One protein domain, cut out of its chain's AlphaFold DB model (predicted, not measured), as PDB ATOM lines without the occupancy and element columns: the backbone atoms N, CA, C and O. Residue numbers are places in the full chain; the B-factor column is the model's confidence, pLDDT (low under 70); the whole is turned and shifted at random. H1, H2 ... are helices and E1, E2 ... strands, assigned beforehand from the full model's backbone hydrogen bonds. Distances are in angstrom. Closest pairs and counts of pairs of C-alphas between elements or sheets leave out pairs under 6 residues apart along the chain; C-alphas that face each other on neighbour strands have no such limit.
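Overview. This is residues 2 to 85 of the 251 residues of an uncharacterized protein of Sinosporangium album (UniProt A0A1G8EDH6). This domain has little regular structure: long loops wind into one body, with a tiny two-strand hairpin, E1 and E2, on one side and the short helix H1 on another. The printed part has 84 residues, of which only 13 are in named elements, in the order E1, E2, H1; the class is mixed, and the sheet is antiparallel. It is compact, with a radius of gyration of the C-alphas of 12.3 A, and only just elongated, spanning 39 by 26 by 26 A.

Along the chain. E1 is residues 39 to 41, beginning at C-alpha 39 (-38.786, 37.804, 28.858), and E2 is residues 47 to 49. H1, residues 69 to 75, is 10.0 A long and ends at C-alpha 75 (-21.284, 29.523, 30.000).

Arrangement. E1 and E2 form an antiparallel hairpin with a tight link; N 40 and O 48 are 3.0 A apart, within hydrogen-bond range. E1 and H1 are apart. In H1 every O i to N i+4 pair is within hydrogen-bond range.

Size, cuts and confidence. The C-alphas farthest apart, Thr 2 and Gly 85, are 41.7 A apart. The printed part has no cut. The E2 to H1 link is long, and residues 2 to 38 hold no named element. The pLDDT is under 70 at residues 2 to 3, 57, 80 and 83 to 84.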
ATOM      1  N   THR A   2     -16.409  30.882  53.483       59.22
ATOM      2  CA  THR A   2     -17.664  31.599  53.237       59.22
ATOM      3  C   THR A   2     -18.557  30.681  52.414       59.22
ATOM      4  O   THR A   2     -18.195  30.291  51.308       59.22
ATOM      5  N   THR A   3     -19.686  30.264  52.975       67.69
ATOM      6  CA  THR A   3     -20.699  29.501  52.247       67.69
ATOM      7  C   THR A   3     -21.207  30.392  51.118       67.69
ATOM      8  O   THR A   3     -21.772  31.449  51.389       67.69
ATOM      9  N   SER A   4     -20.953  30.016  49.861       76.25
ATOM     10  CA  SER A   4     -21.491  30.759  48.719       76.25
ATOM     11  C   SER A   4     -23.013  30.727  48.811       76.25
ATOM     12  O   SER A   4     -23.611  29.653  48.773       76.25
ATOM     13  N   GLN A   5     -23.633  31.891  48.983       83.75
ATOM     14  CA  GLN A   5     -25.085  32.008  49.032       83.75
ATOM     15  C   GLN A   5     -25.668  31.557  47.686       83.75
ATOM     16  O   GLN A   5     -25.154  31.930  46.629       83.75
ATOM     17  N   ALA A   6     -26.708  30.722  47.724       89.19
ATOM     18  CA  ALA A   6     -27.423  30.318  46.518       89.19
ATOM     19  C   ALA A   6     -28.162  31.524  45.923       89.19
ATOM     20  O   ALA A   6     -28.733  32.331  46.662       89.19
ATOM     21  N   LEU A   7     -28.152  31.642  44.597       92.75
ATOM     22  CA  LEU A   7     -28.881  32.701  43.908       92.75
ATOM     23  C   LEU A   7     -30.386  32.476  43.991       92.75
ATOM     24  O   LEU A   7     -30.867  31.348  43.890       92.75
ATOM     25  N   ALA A   8     -31.127  33.577  44.115       91.19
ATOM     26  CA  ALA A   8     -32.570  33.553  43.942       91.19
ATOM     27  C   ALA A   8     -32.924  33.192  42.484       91.19
ATOM     28  O   ALA A   8     -32.235  33.658  41.562       91.19
ATOM     29  N   PRO A   9     -33.990  32.403  42.258       92.06
ATOM     30  CA  PRO A   9     -34.464  32.083  40.916       92.06
ATOM     31  C   PRO A   9     -34.905  33.336  40.151       92.06
ATOM     32  O   PRO A   9     -35.007  34.434  40.706       92.06
ATOM     33  N   ASN A  10     -35.152  33.184  38.850       94.00
ATOM     34  CA  ASN A  10     -35.699  34.273  38.044       94.00
ATOM     35  C   ASN A  10     -37.122  34.636  38.499       94.00
ATOM     36  O   ASN A  10     -37.844  33.766  38.995       94.00
ATOM     37  N   PRO A  11     -37.566  35.890  38.288       91.88
ATOM     38  CA  PRO A  11     -38.963  36.236  38.478       91.88
ATOM     39  C   PRO A  11     -39.872  35.306  37.667       91.88
ATOM     40  O   PRO A  11     -39.573  34.937  36.528       91.88
ATOM     41  N   TYR A  12     -40.996  34.921  38.262       87.62
ATOM     42  CA  TYR A  12     -41.960  34.058  37.598       87.62
ATOM     43  C   TYR A  12     -42.668  34.791  36.451       87.62
ATOM     44  O   TYR A  12     -43.000  35.972  36.558       87.62
ATOM     45  N   SER A  13     -42.955  34.058  35.378       88.50
ATOM     46  CA  SER A  13     -43.909  34.441  34.341       88.50
ATOM     47  C   SER A  13     -44.603  33.184  33.828       88.50
ATOM     48  O   SER A  13     -43.907  32.217  33.514       88.50
ATOM     49  N   PRO A  14     -45.937  33.185  33.655       82.75
ATOM     50  CA  PRO A  14     -46.640  32.052  33.054       82.75
ATOM     51  C   PRO A  14     -46.314  31.878  31.560       82.75
ATOM     52  O   PRO A  14     -46.657  30.860  30.966       82.75
ATOM     53  N   TYR A  15     -45.653  32.864  30.944       91.56
ATOM     54  CA  TYR A  15     -45.231  32.821  29.542       91.56
ATOM     55  C   TYR A  15     -43.746  32.482  29.371       91.56
ATOM     56  O   TYR A  15     -43.304  32.286  28.234       91.56
ATOM     57  N   ALA A  16     -42.994  32.381  30.474       92.12
ATOM     58  CA  ALA A  16     -41.656  31.805  30.467       92.12
ATOM     59  C   ALA A  16     -41.730  30.317  30.097       92.12
ATOM     60  O   ALA A  16     -42.703  29.630  30.403       92.12
ATOM     61  N   THR A  17     -40.699  29.823  29.422       92.00
ATOM     62  CA  THR A  17     -40.534  28.387  29.141       92.00
ATOM     63  C   THR A  17     -39.404  27.774  29.964       92.00
ATOM     64  O   THR A  17     -39.257  26.557  30.024       92.00
ATOM     65  N   ALA A  18     -38.584  28.617  30.591       93.00
ATOM     66  CA  ALA A  18     -37.513  28.194  31.468       93.00
ATOM     67  C   ALA A  18     -38.058  27.701  32.816       93.00
ATOM     68  O   ALA A  18     -39.086  28.181  33.292       93.00
ATOM     69  N   ASP A  19     -37.332  26.778  33.448       89.50
ATOM     70  CA  ASP A  19     -37.645  26.292  34.794       89.50
ATOM     71  C   ASP A  19     -37.646  27.456  35.810       89.50
ATOM     72  O   ASP A  19     -36.601  28.090  35.995       89.50
ATOM     73  N   PRO A  20     -38.773  27.741  36.487       85.56
ATOM     74  CA  PRO A  20     -38.868  28.845  37.436       85.56
ATOM     75  C   PRO A  20     -38.129  28.584  38.755       85.56
ATOM     76  O   PRO A  20     -37.982  29.509  39.549       85.56
ATOM     77  N   ALA A  21     -37.679  27.355  39.029       86.44
ATOM     78  CA  ALA A  21     -36.996  27.012  40.277       86.44
ATOM     79  C   ALA A  21     -35.498  27.363  40.280       86.44
ATOM     80  O   ALA A  21     -34.846  27.271  41.322       86.44
ATOM     81  N   THR A  22     -34.939  27.764  39.136       94.62
ATOM     82  CA  THR A  22     -33.504  28.034  38.982       94.62
ATOM     83  C   THR A  22     -33.229  29.424  38.407       94.62
ATOM     84  O   THR A  22     -34.090  30.075  37.813       94.62
ATOM     85  N   ARG A  23     -32.003  29.913  38.620       96.31
ATOM     86  CA  ARG A  23     -31.505  31.172  38.058       96.31
ATOM     87  C   ARG A  23     -30.932  30.929  36.659       96.31
ATOM     88  O   ARG A  23     -30.014  30.127  36.488       96.31
ATOM     89  N   HIS A  24     -31.440  31.630  35.656       96.00
ATOM     90  CA  HIS A  24     -31.003  31.533  34.262       96.00
ATOM     91  C   HIS A  24     -30.033  32.658  33.904       96.00
ATOM     92  O   HIS A  24     -30.131  33.772  34.421       96.00
ATOM     93  N   VAL A  25     -29.084  32.349  33.019       94.81
ATOM     94  CA  VAL A  25     -28.045  33.281  32.565       94.81
ATOM     95  C   VAL A  25     -28.465  33.900  31.239       94.81
ATOM     96  O   VAL A  25     -28.890  33.182  30.337       94.81
ATOM     97  N   PHE A  26     -28.303  35.214  31.102       93.88
ATOM     98  CA  PHE A  26     -28.643  35.946  29.884       93.88
ATOM     99  C   PHE A  26     -27.373  36.480  29.220       93.88
ATOM    100  O   PHE A  26     -26.718  37.352  29.796       93.88
ATOM    101  N   PRO A  27     -26.995  35.978  28.033       89.56
ATOM    102  CA  PRO A  27     -25.839  36.502  27.320       89.56
ATOM    103  C   PRO A  27     -26.118  37.926  26.819       89.56
ATOM    104  O   PRO A  27     -27.189  38.210  26.281       89.56
ATOM    105  N   ALA A  28     -25.140  38.822  26.963       89.31
ATOM    106  CA  ALA A  28     -25.215  40.156  26.378       89.31
ATOM    107  C   ALA A  28     -25.008  40.063  24.858       89.31
ATOM    108  O   ALA A  28     -23.916  39.743  24.382       89.31
ATOM    109  N   LEU A  29     -26.050  40.354  24.081       84.75
ATOM    110  CA  LEU A  29     -25.962  40.372  22.622       84.75
ATOM    111  C   LEU A  29     -25.387  41.720  22.187       84.75
ATOM    112  O   LEU A  29     -25.941  42.767  22.505       84.75
ATOM    113  N   PHE A  30     -24.252  41.699  21.484       88.50
ATOM    114  CA  PHE A  30     -23.530  42.914  21.074       88.50
ATOM    115  C   PHE A  30     -23.160  43.837  22.252       88.50
ATOM    116  O   PHE A  30     -23.147  45.057  22.114       88.50
ATOM    117  N   GLY A  31     -22.878  43.255  23.425       88.44
ATOM    118  CA  GLY A  31     -22.562  44.009  24.644       88.44
ATOM    119  C   GLY A  31     -23.774  44.662  25.317       88.44
ATOM    120  O   GLY A  31     -23.605  45.396  26.285       88.44
ATOM    121  N   ILE A  32     -24.991  44.390  24.836       90.44
ATOM    122  CA  ILE A  32     -26.231  44.905  25.414       90.44
ATOM    123  C   ILE A  32     -26.883  43.785  26.225       90.44
ATOM    124  O   ILE A  32     -27.320  42.770  25.679       90.44
ATOM    125  N   ALA A  33     -26.929  43.963  27.545       91.75
ATOM    126  CA  ALA A  33     -27.696  43.094  28.427       91.75
ATOM    127  C   ALA A  33     -29.203  43.385  28.277       91.75
ATOM    128  O   ALA A  33     -29.583  44.547  28.080       91.75
ATOM    129  N   PRO A  34     -30.074  42.365  28.365       94.44
ATOM    130  CA  PRO A  34     -31.510  42.595  28.337       94.44
ATOM    131  C   PRO A  34     -31.960  43.360  29.591       94.44
ATOM    132  O   PRO A  34     -31.335  43.276  30.649       94.44
ATOM    133  N   GLN A  35     -33.041  44.130  29.460       95.38
ATOM    134  CA  GLN A  35     -33.575  44.930  30.562       95.38
ATOM    135  C   GLN A  35     -34.199  44.035  31.643       95.38
ATOM    136  O   GLN A  35     -34.772  43.001  31.305       95.38
ATOM    137  N   PRO A  36     -34.144  44.420  32.928       95.69
ATOM    138  CA  PRO A  36     -34.904  43.751  33.976       95.69
ATOM    139  C   PRO A  36     -36.393  43.627  33.650       95.69
ATOM    140  O   PRO A  36     -36.975  44.504  33.016       95.69
ATOM    141  N   ASN A  37     -37.014  42.562  34.154       93.81
ATOM    142  CA  ASN A  37     -38.439  42.260  34.044       93.81
ATOM    143  C   ASN A  37     -38.962  42.011  32.619       93.81
ATOM    144  O   ASN A  37     -40.172  41.952  32.443       93.81
ATOM    145  N   VAL A  38     -38.104  41.809  31.617       95.81
ATOM    146  CA  VAL A  38     -38.534  41.334  30.287       95.81
ATOM    147  C   VAL A  38     -38.347  39.821  30.173       95.81
ATOM    148  O   VAL A  38     -37.481  39.252  30.840       95.81
ATOM    149  N   LEU A  39     -39.113  39.153  29.312       96.31
ATOM    150  CA  LEU A  39     -38.786  37.804  28.858       96.31
ATOM    151  C   LEU A  39     -37.654  37.877  27.836       96.31
ATOM    152  O   LEU A  39     -37.792  38.429  26.747       96.31
ATOM    153  N   ALA A  40     -36.531  37.254  28.169       95.88
ATOM    154  CA  ALA A  40     -35.393  37.150  27.273       95.88
ATOM    155  C   ALA A  40     -34.987  35.692  27.078       95.88
ATOM    156  O   ALA A  40     -35.268  34.822  27.908       95.88
ATOM    157  N   LEU A  41     -34.312  35.431  25.960       94.19
ATOM    158  CA  LEU A  41     -33.709  34.135  25.698       94.19
ATOM    159  C   LEU A  41     -32.488  33.959  26.606       94.19
ATOM    160  O   LEU A  41     -31.506  34.695  26.498       94.19
ATOM    161  N   ALA A  42     -32.561  32.992  27.511       94.94
ATOM    162  CA  ALA A  42     -31.443  32.586  28.344       94.94
ATOM    163  C   ALA A  42     -30.450  31.709  27.562       94.94
ATOM    164  O   ALA A  42     -30.760  31.176  26.496       94.94
ATOM    165  N   ALA A  43     -29.262  31.499  28.128       93.06
ATOM    166  CA  ALA A  43     -28.212  30.651  27.562       93.06
ATOM    167  C   ALA A  43     -28.654  29.185  27.358       93.06
ATOM    168  O   ALA A  43     -28.107  28.486  26.513       93.06
ATOM    169  N   CYS A  44     -29.678  28.726  28.085       93.31
ATOM    170  CA  CYS A  44     -30.319  27.421  27.896       93.31
ATOM    171  C   CYS A  44     -31.350  27.380  26.747       93.31
ATOM    172  O   CYS A  44     -32.111  26.417  26.647       93.31
ATOM    173  N   GLU A  45     -31.412  28.429  25.918       92.06
ATOM    174  CA  GLU A  45     -32.372  28.613  24.818       92.06
ATOM    175  C   GLU A  45     -33.844  28.638  25.272       92.06
ATOM    176  O   GLU A  45     -34.760  28.366  24.496       92.06
ATOM    177  N   GLN A  46     -34.098  28.957  26.543       92.81
ATOM    178  CA  GLN A  46     -35.445  29.115  27.095       92.81
ATOM    179  C   GLN A  46     -35.750  30.561  27.428       92.81
ATOM    180  O   GLN A  46     -34.853  31.346  27.723       92.81
ATOM    181  N   LEU A  47     -37.034  30.906  27.392       95.25
ATOM    182  CA  LEU A  47     -37.491  32.228  27.787       95.25
ATOM    183  C   LEU A  47     -37.632  32.274  29.302       95.25
ATOM    184  O   LEU A  47     -38.392  31.493  29.873       95.25
ATOM    185  N   ALA A  48     -36.913  33.196  29.931       96.12
ATOM    186  CA  ALA A  48     -36.976  33.466  31.361       96.12
ATOM    187  C   ALA A  48     -37.119  34.971  31.587       96.12
ATOM    188  O   ALA A  48     -36.662  35.770  30.768       96.12
ATOM    189  N   VAL A  49     -37.737  35.368  32.703       96.31
ATOM    190  CA  VAL A  49     -37.807  36.789  33.069       96.31
ATOM    191  C   VAL A  49     -36.438  37.238  33.553       96.31
ATOM    192  O   VAL A  49     -35.826  36.566  34.385       96.31
ATOM    193  N   VAL A  50     -35.942  38.359  33.045       96.19
ATOM    194  CA  VAL A  50     -34.655  38.918  33.457       96.19
ATOM    195  C   VAL A  50     -34.784  39.480  34.878       96.19
ATOM    196  O   VAL A  50     -35.632  40.339  35.118       96.19
ATOM    197  N   PRO A  51     -33.981  39.013  35.846       94.75
ATOM    198  CA  PRO A  51     -34.007  39.528  37.210       94.75
ATOM    199  C   PRO A  51     -33.473  40.964  37.274       94.75
ATOM    200  O   PRO A  51     -32.677  41.379  36.432       94.75
ATOM    201  N   ALA A  52     -33.871  41.709  38.307       92.38
ATOM    202  CA  ALA A  52     -33.347  43.051  38.549       92.38
ATOM    203  C   ALA A  52     -31.871  43.033  38.960       92.38
ATOM    204  O   ALA A  52     -31.133  43.954  38.617       92.38
ATOM    205  N   GLU A  53     -31.425  41.984  39.662       91.81
ATOM    206  CA  GLU A  53     -30.024  41.825  40.036       91.81
ATOM    207  C   GLU A  53     -29.231  41.181  38.884       91.81
ATOM    208  O   GLU A  53     -29.412  39.993  38.589       91.81
ATOM    209  N   PRO A  54     -28.325  41.911  38.216       86.69
ATOM    210  CA  PRO A  54     -27.488  41.315  37.187       86.69
ATOM    211  C   PRO A  54     -26.513  40.294  37.788       86.69
ATOM    212  O   PRO A  54     -25.967  40.472  38.877       86.69
ATOM    213  N   LEU A  55     -26.256  39.225  37.036       86.62
ATOM    214  CA  LEU A  55     -25.110  38.343  37.250       86.62
ATOM    215  C   LEU A  55     -23.871  39.044  36.680       86.62
ATOM    216  O   LEU A  55     -23.637  38.991  35.476       86.62
ATOM    217  N   ILE A  56     -23.122  39.750  37.526       80.62
ATOM    218  CA  ILE A  56     -21.916  40.483  37.114       80.62
ATOM    219  C   ILE A  56     -20.684  39.598  37.335       80.62
ATOM    220  O   ILE A  56     -20.509  39.066  38.430       80.62
ATOM    221  N   ASP A  57     -19.847  39.472  36.299       66.00
ATOM    222  CA  ASP A  57     -18.452  38.998  36.344       66.00
ATOM    223  C   ASP A  57     -18.196  37.734  37.184       66.00
ATOM    224  O   ASP A  57     -17.200  37.627  37.903       66.00
ATOM    225  N   ALA A  58     -19.091  36.746  37.096       70.38
ATOM    226  CA  ALA A  58     -18.850  35.454  37.719       70.38
ATOM    227  C   ALA A  58     -17.730  34.726  36.962       70.38
ATOM    228  O   ALA A  58     -17.848  34.470  35.764       70.38
ATOM    229  N   ASP A  59     -16.658  34.374  37.674       82.19
ATOM    230  CA  ASP A  59     -15.624  33.473  37.169       82.19
ATOM    231  C   ASP A  59     -16.297  32.176  36.668       82.19
ATOM    232  O   ASP A  59     -16.949  31.488  37.464       82.19
ATOM    233  N   PRO A  60     -16.165  31.811  35.375       83.25
ATOM    234  CA  PRO A  60     -16.773  30.597  34.829       83.25
ATOM    235  C   PRO A  60     -16.357  29.315  35.567       83.25
ATOM    236  O   PRO A  60     -17.075  28.309  35.539       83.25
ATOM    237  N   SER A  61     -15.208  29.335  36.252       84.69
ATOM    238  CA  SER A  61     -14.720  28.225  37.070       84.69
ATOM    239  C   SER A  61     -15.376  28.145  38.457       84.69
ATOM    240  O   SER A  61     -15.370  27.074  39.069       84.69
ATOM    241  N   ALA A  62     -16.010  29.224  38.926       88.38
ATOM    242  CA  ALA A  62     -16.580  29.360  40.266       88.38
ATOM    243  C   ALA A  62     -18.009  29.935  40.239       88.38
ATOM    244  O   ALA A  62     -18.344  30.878  40.959       88.38
ATOM    245  N   LEU A  63     -18.873  29.351  39.408       90.25
ATOM    246  CA  LEU A  63     -20.271  29.760  39.306       90.25
ATOM    247  C   LEU A  63     -21.057  29.465  40.605       90.25
ATOM    248  O   LEU A  63     -20.901  28.386  41.187       90.25
ATOM    249  N   PRO A  64     -21.921  30.389  41.062       91.44
ATOM    250  CA  PRO A  64     -22.694  30.222  42.291       91.44
ATOM    251  C   PRO A  64     -23.761  29.124  42.173       91.44
ATOM    252  O   PRO A  64     -24.269  28.816  41.093       91.44
ATOM    253  N   ALA A  65     -24.146  28.557  43.318       92.94
ATOM    254  CA  ALA A  65     -25.243  27.596  43.398       92.94
ATOM    255  C   ALA A  65     -26.596  28.238  43.028       92.94
ATOM    256  O   ALA A  65     -26.802  29.438  43.211       92.94
ATOM    257  N   GLY A  66     -27.537  27.419  42.550       93.19
ATOM    258  CA  GLY A  66     -28.886  27.852  42.155       93.19
ATOM    259  C   GLY A  66     -29.034  28.215  40.673       93.19
ATOM    260  O   GLY A  66     -30.148  28.477  40.224       93.19
ATOM    261  N   LEU A  67     -27.947  28.200  39.896       95.56
ATOM    262  CA  LEU A  67     -28.009  28.377  38.444       95.56
ATOM    263  C   LEU A  67     -28.606  27.152  37.736       95.56
ATOM    264  O   LEU A  67     -28.377  26.010  38.133       95.56
ATOM    265  N   CYS A  68     -29.320  27.401  36.639       95.56
ATOM    266  CA  CYS A  68     -29.787  26.373  35.715       95.56
ATOM    267  C   CYS A  68     -28.588  25.563  35.180       95.56
ATOM    268  O   CYS A  68     -27.683  26.165  34.590       95.56
ATOM    269  N   PRO A  69     -28.577  24.220  35.308       93.88
ATOM    270  CA  PRO A  69     -27.458  23.391  34.853       93.88
ATOM    271  C   PRO A  69     -27.115  23.590  33.371       93.88
ATOM    272  O   PRO A  69     -25.954  23.748  33.020       93.88
ATOM    273  N   THR A  70     -28.124  23.707  32.503       93.69
ATOM    274  CA  THR A  70     -27.906  23.957  31.069       93.69
ATOM    275  C   THR A  70     -27.294  25.334  30.803       93.69
ATOM    276  O   THR A  70     -26.478  25.473  29.897       93.69
ATOM    277  N   CYS A  71     -27.646  26.359  31.590       94.00
ATOM    278  CA  CYS A  71     -26.978  27.660  31.492       94.00
ATOM    279  C   CYS A  71     -25.519  27.582  31.964       94.00
ATOM    280  O   CYS A  71     -24.658  28.216  31.364       94.00
ATOM    281  N   VAL A  72     -25.237  26.814  33.023       93.25
ATOM    282  CA  VAL A  72     -23.869  26.580  33.518       93.25
ATOM    283  C   VAL A  72     -23.009  25.924  32.441       93.25
ATOM    284  O   VAL A  72     -21.885  26.370  32.214       93.25
ATOM    285  N   ASP A  73     -23.540  24.913  31.756       91.62
ATOM    286  CA  ASP A  73     -22.845  24.246  30.653       91.62
ATOM    287  C   ASP A  73     -22.586  25.221  29.494       91.62
ATOM    288  O   ASP A  73     -21.453  25.322  29.020       91.62
ATOM    289  N   ALA A  74     -23.597  26.010  29.110       89.75
ATOM    290  CA  ALA A  74     -23.493  27.016  28.051       89.75
ATOM    291  C   ALA A  74     -22.427  28.089  28.330       89.75
ATOM    292  O   ALA A  74     -21.706  28.493  27.421       89.75
ATOM    293  N   VAL A  75     -22.301  28.539  29.584       89.31
ATOM    294  CA  VAL A  75     -21.284  29.523  30.000       89.31
ATOM    295  C   VAL A  75     -19.871  28.934  29.984       89.31
ATOM    296  O   VAL A  75     -18.907  29.664  29.777       89.31
ATOM    297  N   LYS A  76     -19.724  27.621  30.179       89.38
ATOM    298  CA  LYS A  76     -18.430  26.918  30.184       89.38
ATOM    299  C   LYS A  76     -17.976  26.480  28.785       89.38
ATOM    300  O   LYS A  76     -17.254  25.493  28.662       89.38
ATOM    301  N   ASP A  77     -18.422  27.185  27.746       81.62
ATOM    302  CA  ASP A  77     -18.162  26.884  26.331       81.62
ATOM    303  C   ASP A  77     -18.622  25.485  25.877       81.62
ATOM    304  O   ASP A  77     -18.154  24.955  24.866       81.62
ATOM    305  N   CYS A  78     -19.578  24.876  26.583       72.94
ATOM    306  CA  CYS A  78     -20.287  23.714  26.066       72.94
ATOM    307  C   CYS A  78     -21.498  24.241  25.287       72.94
ATOM    308  O   CYS A  78     -22.418  24.759  25.920       72.94
ATOM    309  N   PRO A  79     -21.527  24.179  23.940       71.50
ATOM    310  CA  PRO A  79     -22.670  24.683  23.192       71.50
ATOM    311  C   PRO A  79     -23.940  24.034  23.751       71.50
ATOM    312  O   PRO A  79     -23.958  22.805  23.904       71.50
ATOM    313  N   PRO A  80     -24.980  24.824  24.091       68.88
ATOM    314  CA  PRO A  80     -26.194  24.251  24.635       68.88
ATOM    315  C   PRO A  80     -26.718  23.206  23.645       68.88
ATOM    316  O   PRO A  80     -26.545  23.362  22.427       68.88
ATOM    317  N   PRO A  81     -27.324  22.113  24.135       71.44
ATOM    318  CA  PRO A  81     -27.955  21.159  23.246       71.44
ATOM    319  C   PRO A  81     -28.983  21.929  22.420       71.44
ATOM    320  O   PRO A  81     -29.964  22.417  22.979       71.44
ATOM    321  N   ARG A  82     -28.738  22.059  21.105       71.12
ATOM    322  CA  ARG A  82     -29.690  22.704  20.197       71.12
ATOM    323  C   ARG A  82     -31.028  22.030  20.417       71.12
ATOM    324  O   ARG A  82     -31.150  20.828  20.154       71.12
ATOM    325  N   ARG A  83     -32.030  22.772  20.881       69.06
ATOM    326  CA  ARG A  83     -33.372  22.204  20.924       69.06
ATOM    327  C   ARG A  83     -33.806  21.969  19.486       69.06
ATOM    328  O   ARG A  83     -33.970  22.908  18.712       69.06
ATOM    329  N   GLY A  84     -33.962  20.699  19.117       65.44
ATOM    330  CA  GLY A  84     -34.476  20.261  17.818       65.44
ATOM    331  C   GLY A  84     -35.969  20.554  17.656       65.44
ATOM    332  O   GLY A  84     -36.719  19.669  17.254       65.44
ATOM    333  N   GLY A  85     -36.405  21.763  18.018       74.69
ATOM    334  CA  GLY A  85     -37.786  22.196  17.899       74.69
ATOM    335  C   GLY A  85     -38.208  22.183  16.437       74.69
ATOM    336  O   GLY A  85     -37.498  22.686  15.562       74.69
TER     337      GLY A  85